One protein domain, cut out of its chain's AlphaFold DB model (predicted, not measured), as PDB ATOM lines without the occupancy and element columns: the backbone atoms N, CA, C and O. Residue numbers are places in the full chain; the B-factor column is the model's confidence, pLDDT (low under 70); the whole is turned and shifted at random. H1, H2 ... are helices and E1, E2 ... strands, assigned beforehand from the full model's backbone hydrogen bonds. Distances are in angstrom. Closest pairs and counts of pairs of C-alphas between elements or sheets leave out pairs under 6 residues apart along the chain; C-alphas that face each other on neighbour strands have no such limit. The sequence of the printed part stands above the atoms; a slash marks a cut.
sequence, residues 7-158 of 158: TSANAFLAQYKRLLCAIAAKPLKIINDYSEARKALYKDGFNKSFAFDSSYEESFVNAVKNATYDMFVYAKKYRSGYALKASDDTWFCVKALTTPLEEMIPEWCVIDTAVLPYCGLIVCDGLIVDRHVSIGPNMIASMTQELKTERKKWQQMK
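This is residues 7 to 158 of the 158 residues of an uncharacterized protein of Smithella sp. SC_K08D17 (UniProt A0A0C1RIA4). A strongly twisted sheet of six strands rolls into a small, nearly closed barrel as E1 and E4 bend sharply and E3 comes back close to E5. The long helix H5 packs across its outside over E1, E2 and E3, while H1, H2 and H3 gather on the opposite side of the domain. The printed part has 152 residues, with named elements in the order H1 H2 H3 E1 E2 E3 H4 E4 E5 E6 H5. The sheet is branched and its neighbour pairs are antiparallel; the class is mixed, helices and strands. The whole is compact, with a radius of gyration of the C-alphas of 15.9 A and spans of 45 by 35 by 27 A.

E4, residues 109 to 118, has three neighbours and bends by 69 degrees at residue 112. On one side of it lies E1, residues 68 to 78, which bends by 96 degrees at residue 71; N 72 and O 111 are 2.8 A apart. On the other side lie E5, residues 121 to 124, in a hairpin with E4 (N 116 to O 123, 2.8 A), and E6, residues 129 to 134 (N 112 to O 129, 2.8 A). E1, E2 (residues 81 to 86) and E3 (residues 91 to 94) form a meander, each strand the antiparallel neighbour of the one before, with N 75 to O 83 at 2.9 A and N 84 to O 92 at 2.9 A. The closest C-alphas of edge strands E3 and E5, those of Val 94 and Val 123, are 4.9 A apart. H5, residues 137 to 156, is on the sheet at a height of 9.0 A, over E1 and, only just, with 3 C-alphas each, over E2 and E3; it runs across the strands, at 82 degrees to E1 on the local plane. H3, residues 58 to 65, stands at the sheet's level, height 2.4 A; its closest C-alphas to E4 are those of Ala 63 and Pro 117, 4.8 A. H2, residues 31 to 42, is on the sheet at a height of 9.6 A, over E4. H1, residues 7 to 23, touches H2 with residues 20 to 23 alone, about perpendicular at 81 degrees; the C-alphas of Leu 20 and Ala 37 are closest, 5.5 A. H4, residues 101 to 104, only grazes the sheet. In H1, H2 and H3 every O i to N i+4 pair is within hydrogen-bond range, in H5 14 of 16; H4 is too short for such a pair.

H1 is 24.5 A long from C-alpha 7 at (111.917, 230.446, 22.907). E1 measures 20.8 A and E4 24.3 A. H5, with a kink of 30 degrees near residue 146, measures 29.2 A and ends at C-alpha 156, (100.953, 206.806, 32.195).

The C-alphas of Ser 54 and Asn 138, the two farthest apart, are 49.8 A apart. The printed part has no cut. The link from H2 to H3, residues 43 to 57, is long. Residues 44 to 49 and 157 to 158 have pLDDT under 70.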
ATOM      1  N   THR A   7     111.793 230.348  24.371       94.69
ATOM      2  CA  THR A   7     111.917 230.446  22.907       94.69
ATOM      3  C   THR A   7     110.620 230.064  22.192       94.69
ATOM      4  O   THR A   7     110.155 230.799  21.327       94.69
ATOM      5  N   SER A   8     109.995 228.950  22.588       94.62
ATOM      6  CA  SER A   8     108.736 228.483  22.000       94.62
ATOM      7  C   SER A   8     107.558 229.390  22.362       94.62
ATOM      8  O   SER A   8     106.700 229.623  21.516       94.62
ATOM      9  N   ALA A   9     107.529 229.926  23.587       95.31
ATOM     10  CA  ALA A   9     106.517 230.889  24.020       95.31
ATOM     11  C   ALA A   9     106.604 232.195  23.222       95.31
ATOM     12  O   ALA A   9     105.593 232.670  22.713       95.31
ATOM     13  N   ASN A  10     107.810 232.736  23.038       95.38
ATOM     14  CA  ASN A  10     108.024 233.955  22.260       95.38
ATOM     15  C   ASN A  10     107.666 233.760  20.780       95.38
ATOM     16  O   ASN A  10     107.012 234.625  20.198       95.38
ATOM     17  N   ALA A  11     108.038 232.618  20.189       95.56
ATOM     18  CA  ALA A  11     107.664 232.275  18.816       95.56
ATOM     19  C   ALA A  11     106.138 232.177  18.646       95.56
ATOM     20  O   ALA A  11     105.586 232.744  17.703       95.56
ATOM     21  N   PHE A  12     105.449 231.529  19.596       96.50
ATOM     22  CA  PHE A  12     103.988 231.459  19.606       96.50
ATOM     23  C   PHE A  12     103.365 232.856  19.702       96.50
ATOM     24  O   PHE A  12     102.542 233.225  18.870       96.50
ATOM     25  N   LEU A  13     103.780 233.660  20.688       95.25
ATOM     26  CA  LEU A  13     103.203 234.982  20.946       95.25
ATOM     27  C   LEU A  13     103.404 235.952  19.777       95.25
ATOM     28  O   LEU A  13     102.501 236.729  19.470       95.25
ATOM     29  N   ALA A  14     104.555 235.902  19.101       95.12
ATOM     30  CA  ALA A  14     104.812 236.730  17.925       95.12
ATOM     31  C   ALA A  14     103.837 236.407  16.780       95.12
ATOM     32  O   ALA A  14     103.213 237.314  16.220       95.12
ATOM     33  N   GLN A  15     103.655 235.119  16.474       95.88
ATOM     34  CA  GLN A  15     102.719 234.664  15.443       95.88
ATOM     35  C   GLN A  15     101.263 234.931  15.840       95.88
ATOM     36  O   GLN A  15     100.484 235.418  15.021       95.88
ATOM     37  N   TYR A  16     100.910 234.700  17.106       94.94
ATOM     38  CA  TYR A  16      99.564 234.933  17.623       94.94
ATOM     39  C   TYR A  16      99.182 236.409  17.591       94.94
ATOM     40  O   TYR A  16      98.106 236.757  17.115       94.94
ATOM     41  N   LYS A  17     100.091 237.307  17.986       94.19
ATOM     42  CA  LYS A  17      99.869 238.753  17.870       94.19
ATOM     43  C   LYS A  17      99.639 239.170  16.419       94.19
ATOM     44  O   LYS A  17      98.719 239.941  16.154       94.19
ATOM     45  N   ARG A  18     100.446 238.665  15.479       93.50
ATOM     46  CA  ARG A  18     100.287 238.960  14.046       93.50
ATOM     47  C   ARG A  18      98.931 238.480  13.523       93.50
ATOM     48  O   ARG A  18      98.249 239.249  12.850       93.50
ATOM     49  N   LEU A  19      98.528 237.265  13.893       93.06
ATOM     50  CA  LEU A  19      97.218 236.707  13.562       93.06
ATOM     51  C   LEU A  19      96.091 237.595  14.099       93.06
ATOM     52  O   LEU A  19      95.243 238.032  13.331       93.06
ATOM     53  N   LEU A  20      96.099 237.918  15.395       92.50
ATOM     54  CA  LEU A  20      95.036 238.719  16.003       92.50
ATOM     55  C   LEU A  20      94.968 240.144  15.422       92.50
ATOM     56  O   LEU A  20      93.871 240.664  15.233       92.50
ATOM     57  N   CYS A  21      96.103 240.766  15.078       92.31
ATOM     58  CA  CYS A  21      96.116 242.041  14.349       92.31
ATOM     59  C   CYS A  21      95.417 241.928  12.984       92.31
ATOM     60  O   CYS A  21      94.674 242.829  12.596       92.31
ATOM     61  N   ALA A  22      95.658 240.833  12.255       90.75
ATOM     62  CA  ALA A  22      95.039 240.602  10.955       90.75
ATOM     63  C   ALA A  22      93.531 240.349  11.078       90.75
ATOM     64  O   ALA A  22      92.759 240.940  10.329       90.75
ATOM     65  N   ILE A  23      93.109 239.553  12.066       89.81
ATOM     66  CA  ILE A  23      91.690 239.319  12.376       89.81
ATOM     67  C   ILE A  23      90.981 240.625  12.746       89.81
ATOM     68  O   ILE A  23      89.874 240.880  12.284       89.81
ATOM     69  N   ALA A  24      91.628 241.488  13.530       90.38
ATOM     70  CA  ALA A  24      91.063 242.779  13.911       90.38
ATOM     71  C   ALA A  24      91.121 243.842  12.799       90.38
ATOM     72  O   ALA A  24      90.567 244.926  12.980       90.38
ATOM     73  N   ALA A  25      91.842 243.580  11.700       90.06
ATOM     74  CA  ALA A  25      92.182 244.552  10.657       90.06
ATOM     75  C   ALA A  25      92.791 245.868  11.201       90.06
ATOM     76  O   ALA A  25      92.642 246.934  10.605       90.06
ATOM     77  N   LYS A  26      93.479 245.807  12.352       89.81
ATOM     78  CA  LYS A  26      94.117 246.958  13.012       89.81
ATOM     79  C   LYS A  26      95.245 246.521  13.957       89.81
ATOM     80  O   LYS A  26      95.245 245.389  14.438       89.81
ATOM     81  N   PRO A  27      96.176 247.423  14.310       92.62
ATOM     82  CA  PRO A  27      97.105 247.184  15.410       92.62
ATOM     83  C   PRO A  27      96.370 247.060  16.754       92.62
ATOM     84  O   PRO A  27      95.534 247.903  17.082       92.62
ATOM     85  N   LEU A  28      96.731 246.056  17.555       92.94
ATOM     86  CA  LEU A  28      96.195 245.850  18.906       92.94
ATOM     87  C   LEU A  28      97.016 246.645  19.928       92.94
ATOM     88  O   LEU A  28      98.229 246.433  20.046       92.94
ATOM     89  N   LYS A  29      96.373 247.552  20.669       90.38
ATOM     90  CA  LYS A  29      97.050 248.463  21.609       90.38
ATOM     91  C   LYS A  29      96.677 248.205  23.061       90.38
ATOM     92  O   LYS A  29      97.523 248.371  23.935       90.38
ATOM     93  N   ILE A  30      95.437 247.798  23.315       89.62
ATOM     94  CA  ILE A  30      94.912 247.564  24.665       89.62
ATOM     95  C   ILE A  30      94.374 246.143  24.806       89.62
ATOM     96  O   ILE A  30      94.035 245.504  23.814       89.62
ATOM     97  N   ILE A  31      94.249 245.654  26.041       86.06
ATOM     98  CA  ILE A  31      93.794 244.283  26.326       86.06
ATOM     99  C   ILE A  31      92.429 243.954  25.697       86.06
ATOM    100  O   ILE A  31      92.228 242.841  25.213       86.06
ATOM    101  N   ASN A  32      91.527 244.938  25.610       89.25
ATOM    102  CA  ASN A  32      90.229 244.763  24.959       89.25
ATOM    103  C   ASN A  32      90.362 244.470  23.460       89.25
ATOM    104  O   ASN A  32      89.606 243.648  22.955       89.25
ATOM    105  N   ASP A  33      91.342 245.058  22.761       92.19
ATOM    106  CA  ASP A  33      91.568 244.750  21.343       92.19
ATOM    107  C   ASP A  33      91.911 243.267  21.160       92.19
ATOM    108  O   ASP A  33      91.376 242.610  20.271       92.19
ATOM    109  N   TYR A  34      92.774 242.726  22.029       91.81
ATOM    110  CA  TYR A  34      93.149 241.310  22.009       91.81
ATOM    111  C   TYR A  34      91.960 240.405  22.335       91.81
ATOM    112  O   TYR A  34      91.766 239.388  21.673       91.81
ATOM    113  N   SER A  35      91.162 240.774  23.341       88.69
ATOM    114  CA  SER A  35      89.981 240.007  23.743       88.69
ATOM    115  C   SER A  35      88.955 239.911  22.611       88.69
ATOM    116  O   SER A  35      88.513 238.810  22.288       88.69
ATOM    117  N   GLU A  36      88.634 241.031  21.957       89.94
ATOM    118  CA  GLU A  36      87.677 241.058  20.845       89.94
ATOM    119  C   GLU A  36      88.218 240.356  19.594       89.94
ATOM    120  O   GLU A  36      87.517 239.534  19.011       89.94
ATOM    121  N   ALA A  37      89.487 240.576  19.229       91.25
ATOM    122  CA  ALA A  37      90.112 239.871  18.107       91.25
ATOM    123  C   ALA A  37      90.122 238.349  18.315       91.25
ATOM    124  O   ALA A  37      89.871 237.582  17.389       91.25
ATOM    125  N   ARG A  38      90.383 237.899  19.547       91.44
ATOM    126  CA  ARG A  38      90.357 236.481  19.903       91.44
ATOM    127  C   ARG A  38      88.946 235.898  19.857       91.44
ATOM    128  O   ARG A  38      88.774 234.775  19.392       91.44
ATOM    129  N   LYS A  39      87.940 236.630  20.346       88.06
ATOM    130  CA  LYS A  39      86.538 236.207  20.217       88.06
ATOM    131  C   LYS A  39      86.168 236.065  18.743       88.06
ATOM    132  O   LYS A  39      85.660 235.013  18.378       88.06
ATOM    133  N   ALA A  40      86.507 237.048  17.909       88.25
ATOM    134  CA  ALA A  40      86.266 236.988  16.469       88.25
ATOM    135  C   ALA A  40      86.973 235.793  15.805       88.25
ATOM    136  O   ALA A  40      86.391 235.116  14.968       88.25
ATOM    137  N   LEU A  41      88.204 235.478  16.227       89.00
ATOM    138  CA  LEU A  41      88.955 234.325  15.721       89.00
ATOM    139  C   LEU A  41      88.242 232.982  15.967       89.00
ATOM    140  O   LEU A  41      88.275 232.114  15.094       89.00
ATOM    141  N   TYR A  42      87.640 232.787  17.145       86.38
ATOM    142  CA  TYR A  42      87.130 231.472  17.557       86.38
ATOM    143  C   TYR A  42      85.601 231.341  17.602       86.38
ATOM    144  O   TYR A  42      85.083 230.288  17.240       86.38
ATOM    145  N   LYS A  43      84.865 232.365  18.052       76.94
ATOM    146  CA  LYS A  43      83.396 232.316  18.207       76.94
ATOM    147  C   LYS A  43      82.646 232.607  16.920       76.94
ATOM    148  O   LYS A  43      81.651 231.939  16.654       76.94
ATOM    149  N   ASP A  44      83.142 233.531  16.108       69.81
ATOM    150  CA  ASP A  44      82.486 233.895  14.844       69.81
ATOM    151  C   ASP A  44      82.769 232.856  13.735       69.81
ATOM    152  O   ASP A  44      82.372 233.010  12.578       69.81
ATOM    153  N   GLY A  45      83.410 231.746  14.123       56.91
ATOM    154  CA  GLY A  45      83.934 230.705  13.264       56.91
ATOM    155  C   GLY A  45      85.293 231.113  12.709       56.91
ATOM    156  O   GLY A  45      85.506 232.254  12.315       56.91
ATOM    157  N   PHE A  46      86.199 230.143  12.578       56.84
ATOM    158  CA  PHE A  46      87.484 230.265  11.873       56.84
ATOM    159  C   PHE A  46      87.319 230.594  10.360       56.84
ATOM    160  O   PHE A  46      88.167 230.294   9.526       56.84
ATOM    161  N   ASN A  47      86.178 231.146   9.951       46.47
ATOM    162  CA  ASN A  47      85.639 231.058   8.614       46.47
ATOM    163  C   ASN A  47      85.231 232.454   8.122       46.47
ATOM    164  O   ASN A  47      84.118 232.908   8.379       46.47
ATOM    165  N   LYS A  48      86.127 233.101   7.357       49.78
ATOM    166  CA  LYS A  48      85.916 233.301   5.901       49.78
ATOM    167  C   LYS A  48      86.893 234.249   5.185       49.78
ATOM    168  O   LYS A  48      86.798 234.332   3.966       49.78
ATOM    169  N   SER A  49      87.848 234.918   5.841       54.25
ATOM    170  CA  SER A  49      88.766 235.825   5.110       54.25
ATOM    171  C   SER A  49      90.260 235.673   5.393       54.25
ATOM    172  O   SER A  49      91.061 236.041   4.537       54.25
ATOM    173  N   PHE A  50      90.665 235.125   6.544       73.12
ATOM    174  CA  PHE A  50      92.086 235.034   6.872       73.12
ATOM    175  C   PHE A  50      92.715 233.743   6.335       73.12
ATOM    176  O   PHE A  50      92.364 232.640   6.756       73.12
ATOM    177  N   ALA A  51      93.679 233.890   5.427       78.81
ATOM    178  CA  ALA A  51      94.537 232.807   4.973       78.81
ATOM    179  C   ALA A  51      95.898 232.913   5.669       78.81
ATOM    180  O   ALA A  51      96.533 233.967   5.642       78.81
ATOM    181  N   PHE A  52      96.358 231.815   6.272       87.00
ATOM    182  CA  PHE A  52      97.747 231.733   6.713       87.00
ATOM    183  C   PHE A  52      98.659 231.757   5.489       87.00
ATOM    184  O   PHE A  52      98.539 230.908   4.605       87.00
ATOM    185  N   ASP A  53      99.569 232.722   5.450       88.38
ATOM    186  CA  ASP A  53     100.660 232.745   4.484       88.38
ATOM    187  C   ASP A  53     101.842 231.870   4.953       88.38
ATOM    188  O   ASP A  53     101.842 231.303   6.052       88.38
ATOM    189  N   SER A  54     102.881 231.778   4.123       89.94
ATOM    190  CA  SER A  54     104.089 230.992   4.401       89.94
ATOM    191  C   SER A  54     104.960 231.541   5.539       89.94
ATOM    192  O   SER A  54     105.990 230.951   5.848       89.94
ATOM    193  N   SER A  55     104.605 232.679   6.144       91.75
ATOM    194  CA  SER A  55     105.343 233.253   7.274       91.75
ATOM    195  C   SER A  55     104.915 232.678   8.628       91.75
ATOM    196  O   SER A  55     105.510 233.028   9.653       91.75
ATOM    197  N   TYR A  56     103.864 231.855   8.663       94.56
ATOM    198  CA  TYR A  56     103.455 231.112   9.852       94.56
ATOM    199  C   TYR A  56     104.093 229.727   9.871       94.56
ATOM    200  O   TYR A  56     104.114 229.013   8.872       94.56
ATOM    201  N   GLU A  57     104.580 229.331  11.040       95.31
ATOM    202  CA  GLU A  57     105.059 227.981  11.284       95.31
ATOM    203  C   GLU A  57     103.887 226.998  11.234       95.31
ATOM    204  O   GLU A  57     102.816 227.243  11.794       95.31
ATOM    205  N   GLU A  58     104.102 225.841  10.613       94.12
ATOM    206  CA  GLU A  58     103.075 224.806  10.487       94.12
ATOM    207  C   GLU A  58     102.549 224.341  11.857       94.12
ATOM    208  O   GLU A  58     101.344 224.163  12.042       94.12
ATOM    209  N   SER A  59     103.438 224.218  12.848       94.94
ATOM    210  CA  SER A  59     103.084 223.876  14.231       94.94
ATOM    211  C   SER A  59     102.107 224.880  14.846       94.94
ATOM    212  O   SER A  59     101.184 224.479  15.554       94.94
ATOM    213  N   PHE A  60     102.278 226.173  14.564       95.94
ATOM    214  CA  PHE A  60     101.394 227.235  15.029       95.94
ATOM    215  C   PHE A  60     100.050 227.199  14.295       95.94
ATOM    216  O   PHE A  60      99.000 227.237  14.934       95.94
ATOM    217  N   VAL A  61     100.072 227.062  12.967       93.94
ATOM    218  CA  VAL A  61      98.853 226.952  12.149       93.94
ATOM    219  C   VAL A  61      97.993 225.778  12.614       93.94
ATOM    220  O   VAL A  61      96.789 225.933  12.825       93.94
ATOM    221  N   ASN A  62      98.613 224.616  12.820       93.25
ATOM    222  CA  ASN A  62      97.929 223.423  13.306       93.25
ATOM    223  C   ASN A  62      97.391 223.620  14.727       93.25
ATOM    224  O   ASN A  62      96.262 223.213  14.997       93.25
ATOM    225  N   ALA A  63      98.141 224.283  15.610       94.88
ATOM    226  CA  ALA A  63      97.683 224.593  16.960       94.88
ATOM    227  C   ALA A  63      96.411 225.456  16.953       94.88
ATOM    228  O   ALA A  63      95.451 225.126  17.643       94.88
ATOM    229  N   VAL A  64      96.377 226.525  16.149       93.31
ATOM    230  CA  VAL A  64      95.219 227.434  16.055       93.31
ATOM    231  C   VAL A  64      94.003 226.740  15.442       93.31
ATOM    232  O   VAL A  64      92.900 226.871  15.965       93.31
ATOM    233  N   LYS A  65      94.189 225.966  14.364       90.62
ATOM    234  CA  LYS A  65      93.089 225.236  13.709       90.62
ATOM    235  C   LYS A  65      92.450 224.170  14.601       90.62
ATOM    236  O   LYS A  65      91.286 223.846  14.404       90.62
ATOM    237  N   ASN A  66      93.208 223.628  15.553       91.62
ATOM    238  CA  ASN A  66      92.758 222.599  16.493       91.62
ATOM    239  C   ASN A  66      92.598 223.149  17.920       91.62
ATOM    240  O   ASN A  66      92.652 222.393  18.892       91.62
ATOM    241  N   ALA A  67      92.456 224.465  18.063       93.00
ATOM    242  CA  ALA A  67      92.256 225.096  19.354       93.00
ATOM    243  C   ALA A  67      90.855 224.801  19.902       93.00
ATOM    244  O   ALA A  67      89.866 224.806  19.172       93.00
ATOM    245  N   THR A  68      90.765 224.626  21.215       92.75
ATOM    246  CA  THR A  68      89.502 224.641  21.957       92.75
ATOM    247  C   THR A  68      89.370 225.996  22.634       92.75
ATOM    248  O   THR A  68      90.074 226.279  23.604       92.75
ATOM    249  N   TYR A  69      88.501 226.855  22.102       92.50
ATOM    250  CA  TYR A  69      88.114 228.100  22.759       92.50
ATOM    251  C   TYR A  69      86.789 227.893  23.475       92.50
ATOM    252  O   TYR A  69      85.758 227.683  22.839       92.50
ATOM    253  N   ASP A  70      86.838 227.948  24.796       92.25
ATOM    254  CA  ASP A  70      85.695 227.658  25.643       92.25
ATOM    255  C   ASP A  70      85.824 228.406  26.975       92.25
ATOM    256  O   ASP A  70      86.818 229.082  27.273       92.25
ATOM    257  N   MET A  71      84.782 228.271  27.772       94.75
ATOM    258  CA  MET A  71      84.790 228.495  29.195       94.75
ATOM    259  C   MET A  71      85.415 227.284  29.898       94.75
ATOM    260  O   MET A  71      84.987 226.145  29.718       94.75
ATOM    261  N   PHE A  72      86.402 227.541  30.748       97.12
ATOM    262  CA  PHE A  72      87.105 226.528  31.519       97.12
ATOM    263  C   PHE A  72      86.988 226.794  33.014       97.12
ATOM    264  O   PHE A  72      87.028 227.939  33.459       97.12
ATOM    265  N   VAL A  73      86.947 225.728  33.808       97.81
ATOM    266  CA  VAL A  73      87.243 225.791  35.241       97.81
ATOM    267  C   VAL A  73      88.742 225.587  35.430       97.81
ATOM    268  O   VAL A  73      89.264 224.517  35.103       97.81
ATOM    269  N   TYR A  74      89.441 226.578  35.983       97.56
ATOM    270  CA  TYR A  74      90.818 226.390  36.439       97.56
ATOM    271  C   TYR A  74      90.806 225.633  37.760       97.56
ATOM    272  O   TYR A  74      90.529 226.211  38.797       97.56
ATOM    273  N   ALA A  75      91.093 224.335  37.745       97.06
ATOM    274  CA  ALA A  75      90.970 223.516  38.945       97.06
ATOM    275  C   ALA A  75      92.201 223.598  39.847       97.06
ATOM    276  O   ALA A  75      92.080 223.822  41.047       97.06
ATOM    277  N   LYS A  76      93.391 223.326  39.292       95.31
ATOM    278  CA  LYS A  76      94.594 223.140  40.113       95.31
ATOM    279  C   LYS A  76      95.901 223.249  39.342       95.31
ATOM    280  O   LYS A  76      95.999 222.792  38.199       95.31
ATOM    281  N   LYS A  77      96.953 223.728  40.010       95.38
ATOM    282  CA  LYS A  77      98.339 223.608  39.530       95.38
ATOM    283  C   LYS A  77      98.961 222.248  39.879       95.38
ATOM    284  O   LYS A  77      98.978 221.812  41.030       95.38
ATOM    285  N   TYR A  78      99.604 221.621  38.896       92.25
ATOM    286  CA  TYR A  78     100.485 220.461  39.063       92.25
ATOM    287  C   TYR A  78     101.905 220.755  38.566       92.25
ATOM    288  O   TYR A  78     102.148 221.667  37.781       92.25
ATOM    289  N   ARG A  79     102.880 219.910  38.934       89.62
ATOM    290  CA  ARG A  79     104.257 220.005  38.401       89.62
ATOM    291  C   ARG A  79     104.298 219.923  36.866       89.62
ATOM    292  O   ARG A  79     105.214 220.475  36.244       89.62
ATOM    293  N   SER A  80     103.353 219.197  36.269       88.25
ATOM    294  CA  SER A  80     103.235 218.975  34.827       88.25
ATOM    295  C   SER A  80     102.499 220.077  34.073       88.25
ATOM    296  O   SER A  80     102.694 220.139  32.866       88.25
ATOM    297  N   GLY A  81     101.728 220.942  34.729       94.00
ATOM    298  CA  GLY A  81     100.858 221.915  34.064       94.00
ATOM    299  C   GLY A  81      99.670 222.298  34.944       94.00
ATOM    300  O   GLY A  81      99.624 221.929  36.117       94.00
ATOM    301  N   TYR A  82      98.718 223.012  34.365       96.50
ATOM    302  CA  TYR A  82      97.480 223.450  34.996       96.50
ATOM    303  C   TYR A  82      96.326 222.579  34.524       96.50
ATOM    304  O   TYR A  82      96.195 222.329  33.329       96.50
ATOM    305  N   ALA A  83      95.508 222.109  35.458       97.00
ATOM    306  CA  ALA A  83      94.304 221.366  35.135       97.00
ATOM    307  C   ALA A  83      93.168 222.338  34.817       97.00
ATOM    308  O   ALA A  83      92.734 223.081  35.700       97.00
ATOM    309  N   LEU A  84      92.708 222.313  33.570       97.44
ATOM    310  CA  LEU A  84      91.535 223.045  33.108       97.44
ATOM    311  C   LEU A  84      90.444 222.047  32.722       97.44
ATOM    312  O   LEU A  84      90.740 221.063  32.045       97.44
ATOM    313  N   LYS A  85      89.204 222.299  33.135       97.38
ATOM    314  CA  LYS A  85      88.035 221.507  32.729       97.38
ATOM    315  C   LYS A  85      87.165 222.335  31.792       97.38
ATOM    316  O   LYS A  85      86.740 223.412  32.200       97.38
ATOM    317  N   ALA A  86      86.939 221.862  30.573       95.94
ATOM    318  CA  ALA A  86      86.049 222.496  29.604       95.94
ATOM    319  C   ALA A  86      84.569 222.263  29.955       95.94
ATOM    320  O   ALA A  86      84.238 221.499  30.874       95.94
ATOM    321  N   SER A  87      83.676 222.941  29.233       92.12
ATOM    322  CA  SER A  87      82.229 222.832  29.446       92.12
ATOM    323  C   SER A  87      81.651 221.471  29.038       92.12
ATOM    324  O   SER A  87      80.631 221.062  29.586       92.12
ATOM    325  N   ASP A  88      82.334 220.746  28.151       93.00
ATOM    326  CA  ASP A  88      82.003 219.390  27.690       93.00
ATOM    327  C   ASP A  88      82.547 218.270  28.605       93.00
ATOM    328  O   ASP A  88      82.610 217.110  28.208       93.00
ATOM    329  N   ASP A  89      82.970 218.628  29.821       91.06
ATOM    330  CA  ASP A  89      83.613 217.760  30.814       91.06
ATOM    331  C   ASP A  89      85.025 217.254  30.451       91.06
ATOM    332  O   ASP A  89      85.640 216.532  31.247       91.06
ATOM    333  N   THR A  90      85.609 217.693  29.332       94.31
ATOM    334  CA  THR A  90      86.986 217.342  28.964       94.31
ATOM    335  C   THR A  90      88.003 218.012  29.891       94.31
ATOM    336  O   THR A  90      87.947 219.213  30.168       94.31
ATOM    337  N   TRP A  91      88.996 217.239  30.337       96.25
ATOM    338  CA  TRP A  91      90.105 217.730  31.154       96.25
ATOM    339  C   TRP A  91      91.381 217.925  30.340       96.25
ATOM    340  O   TRP A  91      91.874 217.014  29.674       96.25
ATOM    341  N   PHE A  92      91.997 219.090  30.507       95.56
ATOM    342  CA  PHE A  92      93.263 219.458  29.891       95.56
ATOM    343  C   PHE A  92      94.341 219.679  30.950       95.56
ATOM    344  O   PHE A  92      94.096 220.277  31.997       95.56
ATOM    345  N   CYS A  93      95.565 219.242  30.650       95.12
ATOM    346  CA  CYS A  93      96.765 219.593  31.406       95.12
ATOM    347  C   CYS A  93      97.590 220.577  30.574       95.12
ATOM    348  O   CYS A  93      98.352 220.168  29.696       95.12
ATOM    349  N   VAL A  94      97.413 221.871  30.828       95.62
ATOM    350  CA  VAL A  94      97.950 222.936  29.974       95.62
ATOM    351  C   VAL A  94      99.234 223.538  30.534       95.62
ATOM    352  O   VAL A  94      99.479 223.551  31.743       95.62
ATOM    353  N   LYS A  95     100.066 224.078  29.653       95.75
ATOM    354  CA  LYS A  95     101.167 224.973  30.002       95.75
ATOM    355  C   LYS A  95     100.732 226.418  29.829       95.75
ATOM    356  O   LYS A  95     100.032 226.744  28.877       95.75
ATOM    357  N   ALA A  96     101.226 227.279  30.704       95.06
ATOM    358  CA  ALA A  96     101.194 228.712  30.461       95.06
ATOM    359  C   ALA A  96     102.329 229.131  29.515       95.06
ATOM    360  O   ALA A  96     103.340 228.430  29.416       95.06
ATOM    361  N   LEU A  97     102.190 230.274  28.841       93.69
ATOM    362  CA  LEU A  97     103.236 230.801  27.959       93.69
ATOM    363  C   LEU A  97     104.323 231.528  28.756       93.69
ATOM    364  O   LEU A  97     105.439 231.027  28.859       93.69
ATOM    365  N   THR A  98     103.989 232.684  29.334       92.56
ATOM    366  CA  THR A  98     104.959 233.589  29.982       92.56
ATOM    367  C   THR A  98     104.666 233.864  31.451       92.56
ATOM    368  O   THR A  98     105.603 234.076  32.212       92.56
ATOM    369  N   THR A  99     103.397 233.819  31.857       93.12
ATOM    370  CA  THR A  99     102.961 234.119  33.227       93.12
ATOM    371  C   THR A  99     102.259 232.899  33.822       93.12
ATOM    372  O   THR A  99     101.353 232.365  33.179       93.12
ATOM    373  N   PRO A 100     102.665 232.413  35.007       94.19
ATOM    374  CA  PRO A 100     101.965 231.338  35.707       94.19
ATOM    375  C   PRO A 100     100.484 231.673  35.958       94.19
ATOM    376  O   PRO A 100     100.159 232.779  36.376       94.19
ATOM    377  N   LEU A 101      99.571 230.720  35.723       93.94
ATOM    378  CA  LEU A 101      98.123 230.966  35.861       93.94
ATOM    379  C   LEU A 101      97.727 231.364  37.287       93.94
ATOM    380  O   LEU A 101      96.873 232.222  37.465       93.94
ATOM    381  N   GLU A 102      98.367 230.775  38.296       94.06
ATOM    382  CA  GLU A 102      98.118 231.070  39.709       94.06
ATOM    383  C   GLU A 102      98.512 232.493  40.128       94.06
ATOM    384  O   GLU A 102      98.093 232.948  41.186       94.06
ATOM    385  N   GLU A 103      99.313 233.194  39.317       93.88
ATOM    386  CA  GLU A 103      99.626 234.614  39.524       93.88
ATOM    387  C   GLU A 103      98.556 235.529  38.909       93.88
ATOM    388  O   GLU A 103      98.485 236.707  39.251       93.88
ATOM    389  N   MET A 104      97.722 235.004  38.004       91.62
ATOM    390  CA  MET A 104      96.687 235.760  37.292       91.62
ATOM    391  C   MET A 104      95.295 235.562  37.901       91.62
ATOM    392  O   MET A 104      94.495 236.493  37.912       91.62
ATOM    393  N   ILE A 105      94.995 234.342  38.357       94.06
ATOM    394  CA  ILE A 105      93.666 233.912  38.804       94.06
ATOM    395  C   ILE A 105      93.761 232.887  39.953       94.06
ATOM    396  O   ILE A 105      94.713 232.101  40.005       94.06
ATOM    397  N   PRO A 106      92.773 232.839  40.866       95.06
ATOM    398  CA  PRO A 106      92.712 231.812  41.905       95.06
ATOM    399  C   PRO A 106      92.315 230.440  41.340       95.06
ATOM    400  O   PRO A 106      91.693 230.344  40.286       95.06
ATOM    401  N   GLU A 107      92.631 229.363  42.066       96.69
ATOM    402  CA  GLU A 107      92.071 228.037  41.769       96.69
ATOM    403  C   GLU A 107      90.539 228.038  41.922       96.69
ATOM    404  O   GLU A 107      89.962 228.797  42.700       96.69
ATOM    405  N   TRP A 108      89.894 227.126  41.202       97.00
ATOM    406  CA  TRP A 108      88.452 226.906  41.149       97.00
ATOM    407  C   TRP A 108      87.645 228.127  40.702       97.00
ATOM    408  O   TRP A 108      86.546 228.368  41.204       97.00
ATOM    409  N   CYS A 109      88.164 228.875  39.728       96.75
ATOM    410  CA  CYS A 109      87.425 229.929  39.037       96.75
ATOM    411  C   CYS A 109      87.088 229.554  37.591       96.75
ATOM    412  O   CYS A 109      87.688 228.652  36.996       96.75
ATOM    413  N   VAL A 110      86.106 230.261  37.038       96.81
ATOM    414  CA  VAL A 110      85.669 230.123  35.650       96.81
ATOM    415  C   VAL A 110      86.329 231.194  34.786       96.81
ATOM    416  O   VAL A 110      86.215 232.386  35.070       96.81
ATOM    417  N   ILE A 111      86.972 230.771  33.701       95.69
ATOM    418  CA  ILE A 111      87.706 231.640  32.778       95.69
ATOM    419  C   ILE A 111      87.337 231.369  31.321       95.69
ATOM    420  O   ILE A 111      87.022 230.240  30.970       95.69
ATOM    421  N   ASP A 112      87.466 232.374  30.456       93.56
ATOM    422  CA  ASP A 112      87.483 232.181  29.004       93.56
ATOM    423  C   ASP A 112      88.922 232.236  28.480       93.56
ATOM    424  O   ASP A 112      89.635 233.245  28.615       93.56
ATOM    425  N   THR A 113      89.347 231.159  27.824       94.69
ATOM    426  CA  THR A 113      90.665 231.066  27.189       94.69
ATOM    427  C   THR A 113      90.632 230.135  25.980       94.69
ATOM    428  O   THR A 113      89.638 229.452  25.746       94.69
ATOM    429  N   ALA A 114      91.700 230.137  25.185       94.44
ATOM    430  CA  ALA A 114      91.911 229.131  24.154       94.44
ATOM    431  C   ALA A 114      93.005 228.163  24.604       94.44
ATOM    432  O   ALA A 114      94.073 228.579  25.060       94.44
ATOM    433  N   VAL A 115      92.729 226.873  24.451       95.88
ATOM    434  CA  VAL A 115      93.655 225.774  24.713       95.88
ATOM    435  C   VAL A 115      94.082 225.168  23.380       95.88
ATOM    436  O   VAL A 115      93.234 224.808  22.570       95.88
ATOM    437  N   LEU A 116      95.391 225.075  23.132       95.69
ATOM    438  CA  LEU A 116      95.942 224.736  21.819       95.69
ATOM    439  C   LEU A 116      96.974 223.603  21.898       95.69
ATOM    440  O   LEU A 116      97.834 223.632  22.785       95.69
ATOM    441  N   PRO A 117      96.960 222.645  20.954       95.75
ATOM    442  CA  PRO A 117      98.028 221.666  20.801       95.75
ATOM    443  C   PRO A 117      99.215 222.278  20.042       95.75
ATOM    444  O   PRO A 117      99.226 222.330  18.817       95.75
ATOM    445  N   TYR A 118     100.238 222.733  20.765       96.25
ATOM    446  CA  TYR A 118     101.412 223.402  20.207       96.25
ATOM    447  C   TYR A 118     102.714 222.681  20.578       96.25
ATOM    448  O   TYR A 118     103.017 222.473  21.753       96.25
ATOM    449  N   CYS A 119     103.504 222.308  19.565       91.31
ATOM    450  CA  CYS A 119     104.807 221.642  19.716       91.31
ATOM    451  C   CYS A 119     104.776 220.411  20.648       91.31
ATOM    452  O   CYS A 119     105.640 220.249  21.512       91.31
ATOM    453  N   GLY A 120     103.759 219.555  20.492       89.81
ATOM    454  CA  GLY A 120     103.585 218.330  21.286       89.81
ATOM    455  C   GLY A 120     103.114 218.561  22.727       89.81
ATOM    456  O   GLY A 120     103.110 217.632  23.531       89.81
ATOM    457  N   LEU A 121     102.731 219.790  23.075       93.44
ATOM    458  CA  LEU A 121     102.194 220.165  24.378       93.44
ATOM    459  C   LEU A 121     100.826 220.817  24.210       93.44
ATOM    460  O   LEU A 121     100.499 221.339  23.151       93.44
ATOM    461  N   ILE A 122     100.048 220.837  25.286       95.62
ATOM    462  CA  ILE A 122      98.838 221.648  25.356       95.62
ATOM    463  C   ILE A 122      99.184 222.962  26.058       95.62
ATOM    464  O   ILE A 122      99.771 222.940  27.142       95.62
ATOM    465  N   VAL A 123      98.848 224.099  25.454       96.44
ATOM    466  CA  VAL A 123      99.137 225.446  25.978       96.44
ATOM    467  C   VAL A 123      97.856 226.266  26.089       96.44
ATOM    468  O   VAL A 123      96.940 226.060  25.297       96.44
ATOM    469  N   CYS A 124      97.786 227.203  27.034       94.62
ATOM    470  CA  CYS A 124      96.843 228.315  26.911       94.62
ATOM    471  C   CYS A 124      97.441 229.403  26.006       94.62
ATOM    472  O   CYS A 124      98.659 229.560  25.938       94.62
ATOM    473  N   ASP A 125      96.600 230.174  25.327       91.12
ATOM    474  CA  ASP A 125      97.028 231.223  24.389       91.12
ATOM    475  C   ASP A 125      97.627 232.484  25.043       91.12
ATOM    476  O   ASP A 125      97.999 233.431  24.348       91.12
ATOM    477  N   GLY A 126      97.726 232.507  26.375       87.25
ATOM    478  CA  GLY A 126      98.247 233.632  27.152       87.25
ATOM    479  C   GLY A 126      97.232 234.744  27.419       87.25
ATOM    480  O   GLY A 126      97.569 235.709  28.101       87.25
ATOM    481  N   LEU A 127      95.992 234.614  26.941       90.44
ATOM    482  CA  LEU A 127      94.898 235.521  27.266       90.44
ATOM    483  C   LEU A 127      93.924 234.797  28.206       90.44
ATOM    484  O   LEU A 127      93.363 233.748  27.887       90.44
ATOM    485  N   ILE A 128      93.699 235.364  29.387       92.31
ATOM    486  CA  ILE A 128      92.768 234.830  30.385       92.31
ATOM    487  C   ILE A 128      91.735 235.912  30.662       92.31
ATOM    488  O   ILE A 128      92.095 237.034  31.010       92.31
ATOM    489  N   VAL A 129      90.457 235.587  30.479       91.62
ATOM    490  CA  VAL A 129      89.347 236.465  30.859       91.62
ATOM    491  C   VAL A 129      88.637 235.807  32.029       91.62
ATOM    492  O   VAL A 129      88.002 234.771  31.854       91.62
ATOM    493  N   ASP A 130      88.790 236.379  33.220       92.38
ATOM    494  CA  ASP A 130      88.068 235.938  34.413       92.38
ATOM    495  C   ASP A 130      86.584 236.309  34.293       92.38
ATOM    496  O   ASP A 130      86.247 237.439  33.936       92.38
ATOM    497  N   ARG A 131      85.693 235.354  34.578       92.69
ATOM    498  CA  ARG A 131      84.244 235.602  34.643       92.69
ATOM    499  C   ARG A 131      83.770 236.031  36.029       92.69
ATOM    500  O   ARG A 131      82.578 236.270  36.200       92.69
ATOM    501  N   HIS A 132      84.673 236.107  37.006       93.31
ATOM    502  CA  HIS A 132      84.379 236.411  38.406       93.31
ATOM    503  C   HIS A 132      83.388 235.420  39.030       93.31
ATOM    504  O   HIS A 132      82.554 235.774  39.862       93.31
ATOM    505  N   VAL A 133      83.483 234.153  38.618       94.06
ATOM    506  CA  VAL A 133      82.685 233.048  39.155       94.06
ATOM    507  C   VAL A 133      83.621 232.047  39.818       94.06
ATOM    508  O   VAL A 133      84.536 231.524  39.180       94.06
ATOM    509  N   SER A 134      83.363 231.758  41.091       94.50
ATOM    510  CA  SER A 134      84.062 230.731  41.865       94.50
ATOM    511  C   SER A 134      83.193 229.487  42.026       94.50
ATOM    512  O   SER A 134      81.972 229.575  42.162       94.50
ATOM    513  N   ILE A 135      83.823 228.316  42.038       96.44
ATOM    514  CA  ILE A 135      83.139 227.037  42.221       96.44
ATOM    515  C   ILE A 135      82.938 226.761  43.716       96.44
ATOM    516  O   ILE A 135      83.855 226.895  44.523       96.44
ATOM    517  N   GLY A 136      81.722 226.362  44.097       95.94
ATOM    518  CA  GLY A 136      81.382 226.051  45.487       95.94
ATOM    519  C   GLY A 136      82.007 224.738  45.994       95.94
ATOM    520  O   GLY A 136      82.295 223.835  45.204       95.94
ATOM    521  N   PRO A 137      82.154 224.566  47.322       95.12
ATOM    522  CA  PRO A 137      82.913 223.464  47.927       95.12
ATOM    523  C   PRO A 137      82.402 222.062  47.555       95.12
ATOM    524  O   PRO A 137      83.203 221.157  47.331       95.12
ATOM    525  N   ASN A 138      81.085 221.876  47.421       95.50
ATOM    526  CA  ASN A 138      80.509 220.583  47.033       95.50
ATOM    527  C   ASN A 138      80.870 220.203  45.586       95.50
ATOM    528  O   ASN A 138      81.198 219.052  45.306       95.50
ATOM    529  N   MET A 139      80.872 221.180  44.675       95.06
ATOM    530  CA  MET A 139      81.281 220.968  43.284       95.06
ATOM    531  C   MET A 139      82.788 220.720  43.186       95.06
ATOM    532  O   MET A 139      83.206 219.802  42.482       95.06
ATOM    533  N   ILE A 140      83.596 221.466  43.952       96.94
ATOM    534  CA  ILE A 140      85.044 221.236  44.070       96.94
ATOM    535  C   ILE A 140      85.324 219.797  44.508       96.94
ATOM    536  O   ILE A 140      86.195 219.138  43.937       96.94
ATOM    537  N   ALA A 141      84.590 219.287  45.504       95.38
ATOM    538  CA  ALA A 141      84.768 217.924  45.992       95.38
ATOM    539  C   ALA A 141      84.506 216.884  44.889       95.38
ATOM    540  O   ALA A 141      85.328 215.981  44.720       95.38
ATOM    541  N   SER A 142      83.427 217.048  44.110       94.44
ATOM    542  CA  SER A 142      83.106 216.177  42.965       94.44
ATOM    543  C   SER A 142      84.202 216.224  41.900       94.44
ATOM    544  O   SER A 142      84.845 215.211  41.617       94.44
ATOM    545  N   MET A 143      84.511 217.423  41.396       95.62
ATOM    546  CA  MET A 143      85.496 217.622  40.328       95.62
ATOM    547  C   MET A 143      86.900 217.167  40.740       95.62
ATOM    548  O   MET A 143      87.683 216.693  39.921       95.62
ATOM    549  N   THR A 144      87.242 217.264  42.028       95.56
ATOM    550  CA  THR A 144      88.525 216.770  42.543       95.56
ATOM    551  C   THR A 144      88.640 215.248  42.438       95.56
ATOM    552  O   THR A 144      89.746 214.739  42.234       95.56
ATOM    553  N   GLN A 145      87.543 214.496  42.581       93.44
ATOM    554  CA  GLN A 145      87.579 213.042  42.392       93.44
ATOM    555  C   GLN A 145      87.760 212.678  40.917       93.44
ATOM    556  O   GLN A 145      88.606 211.840  40.606       93.44
ATOM    557  N   GLU A 146      87.055 213.362  40.016       94.06
ATOM    558  CA  GLU A 146      87.233 213.219  38.564       94.06
ATOM    559  C   GLU A 146      88.685 213.507  38.153       94.06
ATOM    560  O   GLU A 146      89.348 212.678  37.526       94.06
ATOM    561  N   LEU A 147      89.238 214.631  38.620       94.56
ATOM    562  CA  LEU A 147      90.597 215.060  38.299       94.56
ATOM    563  C   LEU A 147      91.671 214.063  38.761       94.56
ATOM    564  O   LEU A 147      92.701 213.899  38.104       94.56
ATOM    565  N   LYS A 148      91.462 213.356  39.881       93.00
ATOM    566  CA  LYS A 148      92.385 212.291  40.313       93.00
ATOM    567  C   LYS A 148      92.452 211.153  39.296       93.00
ATOM    568  O   LYS A 148      93.531 210.585  39.117       93.00
ATOM    569  N   THR A 149      91.335 210.818  38.657       91.06
ATOM    570  CA  THR A 149      91.268 209.775  37.627       91.06
ATOM    571  C   THR A 149      91.997 210.224  36.365       91.06
ATOM    572  O   THR A 149      92.874 209.505  35.886       91.06
ATOM    573  N   GLU A 150      91.740 211.445  35.897       91.06
ATOM    574  CA  GLU A 150      92.413 212.008  34.717       91.06
ATOM    575  C   GLU A 150      93.922 212.157  34.915       91.06
ATOM    576  O   GLU A 150      94.727 211.787  34.056       91.06
ATOM    577  N   ARG A 151      94.345 212.584  36.108       86.75
ATOM    578  CA  ARG A 151      95.766 212.715  36.439       86.75
ATOM    579  C   ARG A 151      96.529 211.396  36.313       86.75
ATOM    580  O   ARG A 151      97.688 211.419  35.895       86.75
ATOM    581  N   LYS A 152      95.918 210.260  36.671       86.88
ATOM    582  CA  LYS A 152      96.562 208.944  36.525       86.88
ATOM    583  C   LYS A 152      96.848 208.636  35.055       86.88
ATOM    584  O   LYS A 152      97.942 208.172  34.752       86.88
ATOM    585  N   LYS A 153      95.927 208.979  34.147       85.56
ATOM    586  CA  LYS A 153      96.114 208.808  32.698       85.56
ATOM    587  C   LYS A 153      97.302 209.629  32.195       85.56
ATOM    588  O   LYS A 153      98.182 209.099  31.529       85.56
ATOM    589  N   TRP A 154      97.406 210.904  32.583       82.19
ATOM    590  CA  TRP A 154      98.532 211.762  32.174       82.19
ATOM    591  C   TRP A 154      99.897 211.296  32.689       82.19
ATOM    592  O   TRP A 154     100.925 211.631  32.104       82.19
ATOM    593  N   GLN A 155      99.933 210.573  33.809       78.00
ATOM    594  CA  GLN A 155     101.170 210.005  34.348       78.00
ATOM    595  C   GLN A 155     101.612 208.739  33.606       78.00
ATOM    596  O   GLN A 155     102.799 208.448  33.621       78.00
ATOM    597  N   GLN A 156     100.684 208.025  32.965       72.69
ATOM    598  CA  GLN A 156     100.953 206.806  32.195       72.69
ATOM    599  C   GLN A 156     101.367 207.091  30.741       72.69
ATOM    600  O   GLN A 156     101.950 206.228  30.100       72.69
ATOM    601  N   MET A 157     101.079 208.290  30.223       62.75
ATOM    602  CA  MET A 157     101.457 208.731  28.867       62.75
ATOM    603  C   MET A 157     102.872 209.340  28.777       62.75
ATOM    604  O   MET A 157     103.222 209.921  27.752       62.75
ATOM    605  N   LYS A 158     103.657 209.286  29.857       54.22
ATOM    606  CA  LYS A 158     105.043 209.772  29.918       54.22
ATOM    607  C   LYS A 158     106.016 208.614  29.944       54.22
ATOM    608  O   LYS A 158     107.118 208.817  29.396       54.22
TER     609      LYS A 158